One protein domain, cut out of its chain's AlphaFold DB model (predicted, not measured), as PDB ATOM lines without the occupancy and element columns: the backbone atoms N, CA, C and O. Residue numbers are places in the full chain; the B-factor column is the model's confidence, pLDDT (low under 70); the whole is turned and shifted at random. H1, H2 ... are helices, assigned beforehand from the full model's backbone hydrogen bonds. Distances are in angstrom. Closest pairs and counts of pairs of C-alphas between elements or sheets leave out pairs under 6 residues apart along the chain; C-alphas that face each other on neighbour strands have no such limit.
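This is residues 101 to 149 of the 149 residues of the protein "SulP family inorganic anion transporter" of Streptomyces sp. SID10244 (UniProt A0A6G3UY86). A flat, open hook of three helices: H1 and H2 follow each other as one long arm, and at the far end of H2 the printed part folds back into H3, a second arm set at a slant. H1 and most of H3 stick out free, with residues 101 to 123 and 139 to 149 standing free. The printed part has 49 residues, with H1, H2 and H3 in that order and no named strand, and its class is all helix. It is only just loose, close to extended, with a radius of gyration of the C-alphas of 14.1 A and spans of 44 by 27 by 7 A.

H1, residues 102 to 118, begins at C-alpha 102 (23.594, 62.274, -26.666) and is 24.3 A long. H2, residues 121 to 130, is 14.3 A long. H3, residues 132 to 147, is 22.2 A long and ends at C-alpha 147 (20.198, 43.231, -10.838).

H1 and H2 meet only through their tight link. H2 and H3 touch only at the corner by their tight link, H3 with residues 134 to 135 alone; the closest C-alphas, of Phe 128 and Ala 135, are 5.3 A apart. They run opposite ways at a steep tilt of 48 degrees. H1 and H3 are apart. In H1, H2 and H3 every O i to N i+4 pair is within hydrogen-bond range.

The two C-alphas farthest apart, of Pro 101 and Thr 130, are 44.3 A apart. The printed part has no cut and no long link. Its mean pLDDT is 92.1, and residue 149, the chain's last, is under 70.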
ATOM      1  N   PRO A 101      25.829  65.474 -29.543       95.94
ATOM      2  CA  PRO A 101      24.575  64.747 -29.430       95.94
ATOM      3  C   PRO A 101      24.689  63.601 -28.426       95.94
ATOM      4  O   PRO A 101      25.665  62.846 -28.436       95.94
ATOM      5  N   MET A 102      23.640  63.383 -27.630       95.94
ATOM      6  CA  MET A 102      23.594  62.274 -26.666       95.94
ATOM      7  C   MET A 102      23.793  60.901 -27.323       95.94
ATOM      8  O   MET A 102      24.365  60.006 -26.708       95.94
ATOM      9  N   ALA A 103      23.392  60.748 -28.589       96.56
ATOM     10  CA  ALA A 103      23.631  59.533 -29.364       96.56
ATOM     11  C   ALA A 103      25.130  59.224 -29.544       96.56
ATOM     12  O   ALA A 103      25.516  58.059 -29.519       96.56
ATOM     13  N   VAL A 104      25.982  60.249 -29.671       96.38
ATOM     14  CA  VAL A 104      27.439  60.078 -29.801       96.38
ATOM     15  C   VAL A 104      28.036  59.596 -28.482       96.38
ATOM     16  O   VAL A 104      28.815  58.647 -28.472       96.38
ATOM     17  N   ILE A 105      27.625  60.197 -27.361       94.69
ATOM     18  CA  ILE A 105      28.066  59.780 -26.021       94.69
ATOM     19  C   ILE A 105      27.601  58.348 -25.735       94.69
ATOM     20  O   ILE A 105      28.394  57.523 -25.288       94.69
ATOM     21  N   GLY A 106      26.344  58.021 -26.049       96.69
ATOM     22  CA  GLY A 106      25.814  56.664 -25.919       96.69
ATOM     23  C   GLY A 106      26.583  55.651 -26.769       96.69
ATOM     24  O   GLY A 106      26.987  54.608 -26.259       96.69
ATOM     25  N   GLY A 107      26.855  55.974 -28.037       97.38
ATOM     26  CA  GLY A 107      27.664  55.135 -28.923       97.38
ATOM     27  C   GLY A 107      29.077  54.902 -28.384       97.38
ATOM     28  O   GLY A 107      29.548  53.766 -28.366       97.38
ATOM     29  N   LEU A 108      29.723  55.947 -27.860       95.81
ATOM     30  CA  LEU A 108      31.030  55.835 -27.213       95.81
ATOM     31  C   LEU A 108      30.988  54.893 -25.998       95.81
ATOM     32  O   LEU A 108      31.871  54.052 -25.848       95.81
ATOM     33  N   LEU A 109      29.952  54.985 -25.157       94.38
ATOM     34  CA  LEU A 109      29.778  54.086 -24.009       94.38
ATOM     35  C   LEU A 109      29.582  52.623 -24.436       94.38
ATOM     36  O   LEU A 109      30.140  51.733 -23.793       94.38
ATOM     37  N   PHE A 110      28.853  52.366 -25.529       96.19
ATOM     38  CA  PHE A 110      28.727  51.017 -26.092       96.19
ATOM     39  C   PHE A 110      30.073  50.454 -26.547       96.19
ATOM     40  O   PHE A 110      30.382  49.304 -26.233       96.19
ATOM     41  N   VAL A 111      30.881  51.258 -27.244       95.31
ATOM     42  CA  VAL A 111      32.224  50.848 -27.684       95.31
ATOM     43  C   VAL A 111      33.106  50.524 -26.481       95.31
ATOM     44  O   VAL A 111      33.667  49.433 -26.422       95.31
ATOM     45  N   ILE A 112      33.153  51.405 -25.476       91.75
ATOM     46  CA  ILE A 112      33.938  51.178 -24.252       91.75
ATOM     47  C   ILE A 112      33.484  49.894 -23.541       91.75
ATOM     48  O   ILE A 112      34.314  49.080 -23.137       91.75
ATOM     49  N   GLY A 113      32.173  49.684 -23.396       92.38
ATOM     50  CA  GLY A 113      31.628  48.476 -22.775       92.38
ATOM     51  C   GLY A 113      32.002  47.201 -23.536       92.38
ATOM     52  O   GLY A 113      32.404  46.209 -22.924       92.38
ATOM     53  N   PHE A 114      31.928  47.239 -24.868       94.56
ATOM     54  CA  PHE A 114      32.313  46.118 -25.720       94.56
ATOM     55  C   PHE A 114      33.813  45.806 -25.619       94.56
ATOM     56  O   PHE A 114      34.180  44.650 -25.408       94.56
ATOM     57  N   GLU A 115      34.674  46.823 -25.685       91.12
ATOM     58  CA  GLU A 115      36.130  46.669 -25.563       91.12
ATOM     59  C   GLU A 115      36.542  46.072 -24.210       91.12
ATOM     60  O   GLU A 115      37.414  45.202 -24.158       91.12
ATOM     61  N   LEU A 116      35.882  46.471 -23.114       89.31
ATOM     62  CA  LEU A 116      36.138  45.915 -21.780       89.31
ATOM     63  C   LEU A 116      35.838  44.410 -21.696       89.31
ATOM     64  O   LEU A 116      36.556  43.680 -21.007       89.31
ATOM     65  N   ILE A 117      34.793  43.940 -22.383       91.38
ATOM     66  CA  ILE A 117      34.432  42.516 -22.424       91.38
ATOM     67  C   ILE A 117      35.371  41.767 -23.369       91.38
ATOM     68  O   ILE A 117      35.933  40.736 -22.989       91.38
ATOM     69  N   GLN A 118      35.575  42.289 -24.579       92.25
ATOM     70  CA  GLN A 118      36.402  41.657 -25.603       92.25
ATOM     71  C   GLN A 118      37.851  41.497 -25.132       92.25
ATOM     72  O   GLN A 118      38.422  40.413 -25.266       92.25
ATOM     73  N   GLY A 119      38.424  42.534 -24.512       87.00
ATOM     74  CA  GLY A 119      39.788  42.508 -23.983       87.00
ATOM     75  C   GLY A 119      40.003  41.477 -22.870       87.00
ATOM     76  O   GLY A 119      41.133  41.054 -22.643       87.00
ATOM     77  N   ARG A 120      38.931  41.029 -22.205       89.69
ATOM     78  CA  ARG A 120      38.970  40.034 -21.118       89.69
ATOM     79  C   ARG A 120      38.376  38.682 -21.511       89.69
ATOM     80  O   ARG A 120      38.239  37.802 -20.663       89.69
ATOM     81  N   TRP A 121      38.028  38.485 -22.782       92.06
ATOM     82  CA  TRP A 121      37.351  37.274 -23.245       92.06
ATOM     83  C   TRP A 121      38.160  36.001 -22.972       92.06
ATOM     84  O   TRP A 121      37.618  35.010 -22.482       92.06
ATOM     85  N   ALA A 122      39.470  36.043 -23.233       91.81
ATOM     86  CA  ALA A 122      40.365  34.916 -22.983       91.81
ATOM     87  C   ALA A 122      40.390  34.523 -21.493       91.81
ATOM     88  O   ALA A 122      40.269  33.339 -21.174       91.81
ATOM     89  N   ASP A 123      40.459  35.508 -20.592       90.56
ATOM     90  CA  ASP A 123      40.438  35.286 -19.141       90.56
ATOM     91  C   ASP A 123      39.105  34.692 -18.683       90.56
ATOM     92  O   ASP A 123      39.079  33.769 -17.868       90.56
ATOM     93  N   ILE A 124      37.988  35.181 -19.234       91.31
ATOM     94  CA  ILE A 124      36.650  34.658 -18.936       91.31
ATOM     95  C   ILE A 124      36.581  33.177 -19.324       91.31
ATOM     96  O   ILE A 124      36.230  32.336 -18.493       91.31
ATOM     97  N   VAL A 125      36.973  32.831 -20.555       92.94
ATOM     98  CA  VAL A 125      36.974  31.436 -21.028       92.94
ATOM     99  C   VAL A 125      37.885  30.560 -20.163       92.94
ATOM    100  O   VAL A 125      37.512  29.431 -19.828       92.94
ATOM    101  N   LEU A 126      39.053  31.069 -19.766       92.69
ATOM    102  CA  LEU A 126      39.986  30.359 -18.895       92.69
ATOM    103  C   LEU A 126      39.367  30.059 -17.523       92.69
ATOM    104  O   LEU A 126      39.458  28.928 -17.044       92.69
ATOM    105  N   VAL A 127      38.705  31.038 -16.906       92.56
ATOM    106  CA  VAL A 127      38.037  30.874 -15.605       92.56
ATOM    107  C   VAL A 127      36.977  29.773 -15.668       92.56
ATOM    108  O   VAL A 127      36.959  28.898 -14.799       92.56
ATOM    109  N   PHE A 128      36.156  29.753 -16.722       91.31
ATOM    110  CA  PHE A 128      35.128  28.722 -16.905       91.31
ATOM    111  C   PHE A 128      35.699  27.318 -17.125       91.31
ATOM    112  O   PHE A 128      35.074  26.336 -16.721       91.31
ATOM    113  N   ARG A 129      36.878  27.204 -17.745       91.69
ATOM    114  CA  ARG A 129      37.517  25.906 -18.014       91.69
ATOM    115  C   ARG A 129      38.295  25.355 -16.822       91.69
ATOM    116  O   ARG A 129      38.357  24.139 -16.668       91.69
ATOM    117  N   THR A 130      38.868  26.223 -15.989       89.56
ATOM    118  CA  THR A 130      39.871  25.812 -14.994       89.56
ATOM    119  C   THR A 130      39.339  25.797 -13.560       89.56
ATOM    120  O   THR A 130      39.746  24.943 -12.774       89.56
ATOM    121  N   ALA A 131      38.425  26.700 -13.183       86.88
ATOM    122  CA  ALA A 131      38.039  26.877 -11.779       86.88
ATOM    123  C   ALA A 131      36.528  27.096 -11.598       86.88
ATOM    124  O   ALA A 131      36.025  28.213 -11.718       86.88
ATOM    125  N   ARG A 132      35.805  26.035 -11.204       90.12
ATOM    126  CA  ARG A 132      34.349  26.088 -10.953       90.12
ATOM    127  C   ARG A 132      33.961  27.149  -9.917       90.12
ATOM    128  O   ARG A 132      32.989  27.862 -10.127       90.12
ATOM    129  N   LEU A 133      34.730  27.289  -8.832       92.62
ATOM    130  CA  LEU A 133      34.460  28.297  -7.799       92.62
ATOM    131  C   LEU A 133      34.630  29.728  -8.326       92.62
ATOM    132  O   LEU A 133      33.772  30.570  -8.083       92.62
ATOM    133  N   SER A 134      35.684  29.994  -9.099       91.75
ATOM    134  CA  SER A 134      35.914  31.310  -9.707       91.75
ATOM    135  C   SER A 134      34.850  31.655 -10.751       91.75
ATOM    136  O   SER A 134      34.423  32.804 -10.831       91.75
ATOM    137  N   ALA A 135      34.374  30.664 -11.511       92.75
ATOM    138  CA  ALA A 135      33.269  30.840 -12.450       92.75
ATOM    139  C   ALA A 135      31.952  31.182 -11.733       92.75
ATOM    140  O   ALA A 135      31.247  32.100 -12.149       92.75
ATOM    141  N   VAL A 136      31.648  30.502 -10.620       94.50
ATOM    142  CA  VAL A 136      30.488  30.837  -9.777       94.50
ATOM    143  C   VAL A 136      30.627  32.247  -9.209       94.50
ATOM    144  O   VAL A 136      29.688  33.028  -9.316       94.50
ATOM    145  N   ALA A 137      31.794  32.612  -8.671       93.88
ATOM    146  CA  ALA A 137      32.034  33.957  -8.149       93.88
ATOM    147  C   ALA A 137      31.847  35.042  -9.226       93.88
ATOM    148  O   ALA A 137      31.229  36.073  -8.960       93.88
ATOM    149  N   LEU A 138      32.322  34.793 -10.453       93.38
ATOM    150  CA  LEU A 138      32.137  35.689 -11.597       93.38
ATOM    151  C   LEU A 138      30.655  35.863 -11.946       93.38
ATOM    152  O   LEU A 138      30.198  36.997 -12.079       93.38
ATOM    153  N   LEU A 139      29.901  34.764 -12.059       93.44
ATOM    154  CA  LEU A 139      28.473  34.806 -12.385       93.44
ATOM    155  C   LEU A 139      27.656  35.496 -11.291       93.44
ATOM    156  O   LEU A 139      26.834  36.355 -11.595       93.44
ATOM    157  N   VAL A 140      27.912  35.160 -10.026       94.81
ATOM    158  CA  VAL A 140      27.229  35.777  -8.883       94.81
ATOM    159  C   VAL A 140      27.507  37.274  -8.843       94.81
ATOM    160  O   VAL A 140      26.570  38.053  -8.717       94.81
ATOM    161  N   THR A 141      28.765  37.691  -9.019       93.06
ATOM    162  CA  THR A 141      29.120  39.119  -9.043       93.06
ATOM    163  C   THR A 141      28.465  39.833 -10.226       93.06
ATOM    164  O   THR A 141      27.950  40.932 -10.066       93.06
ATOM    165  N   PHE A 142      28.438  39.214 -11.409       92.75
ATOM    166  CA  PHE A 142      27.795  39.792 -12.591       92.75
ATOM    167  C   PHE A 142      26.287  39.992 -12.390       92.75
ATOM    168  O   PHE A 142      25.763  41.070 -12.668       92.75
ATOM    169  N   VAL A 143      25.589  38.980 -11.869       94.31
ATOM    170  CA  VAL A 143      24.150  39.068 -11.587       94.31
ATOM    171  C   VAL A 143      23.884  40.077 -10.472       94.31
ATOM    172  O   VAL A 143      23.012  40.924 -10.624       94.31
ATOM    173  N   ALA A 144      24.664  40.055  -9.390       92.94
ATOM    174  CA  ALA A 144      24.517  41.014  -8.298       92.94
ATOM    175  C   ALA A 144      24.677  42.459  -8.796       92.94
ATOM    176  O   ALA A 144      23.793  43.277  -8.580       92.94
ATOM    177  N   THR A 145      25.742  42.770  -9.537       90.88
ATOM    178  CA  THR A 145      25.996  44.136 -10.025       90.88
ATOM    179  C   THR A 145      24.982  44.611 -11.071       90.88
ATOM    180  O   THR A 145      24.801  45.811 -11.232       90.88
ATOM    181  N   THR A 146      24.334  43.702 -11.808       91.50
ATOM    182  CA  THR A 146      23.362  44.073 -12.857       91.50
ATOM    183  C   THR A 146      21.916  44.113 -12.375       91.50
ATOM    184  O   THR A 146      21.111  44.817 -12.976       91.50
ATOM    185  N   GLN A 147      21.571  43.343 -11.342       92.12
ATOM    186  CA  GLN A 147      20.198  43.231 -10.838       92.12
ATOM    187  C   GLN A 147      19.951  44.056  -9.571       92.12
ATOM    188  O   GLN A 147      18.798  44.347  -9.261       92.12
ATOM    189  N   ILE A 148      21.002  44.405  -8.823       84.12
ATOM    190  CA  ILE A 148      20.873  45.284  -7.658       84.12
ATOM    191  C   ILE A 148      20.775  46.736  -8.169       84.12
ATOM    192  O   ILE A 148      21.643  47.140  -8.945       84.12
ATOM    193  N   PRO A 149      19.721  47.484  -7.785       66.75
ATOM    194  CA  PRO A 149      19.508  48.869  -8.208       66.75
ATOM    195  C   PRO A 149      20.509  49.859  -7.600       66.75
ATOM    196  O   PRO A 149      21.047  49.582  -6.502       66.75
TER     197      PRO A 149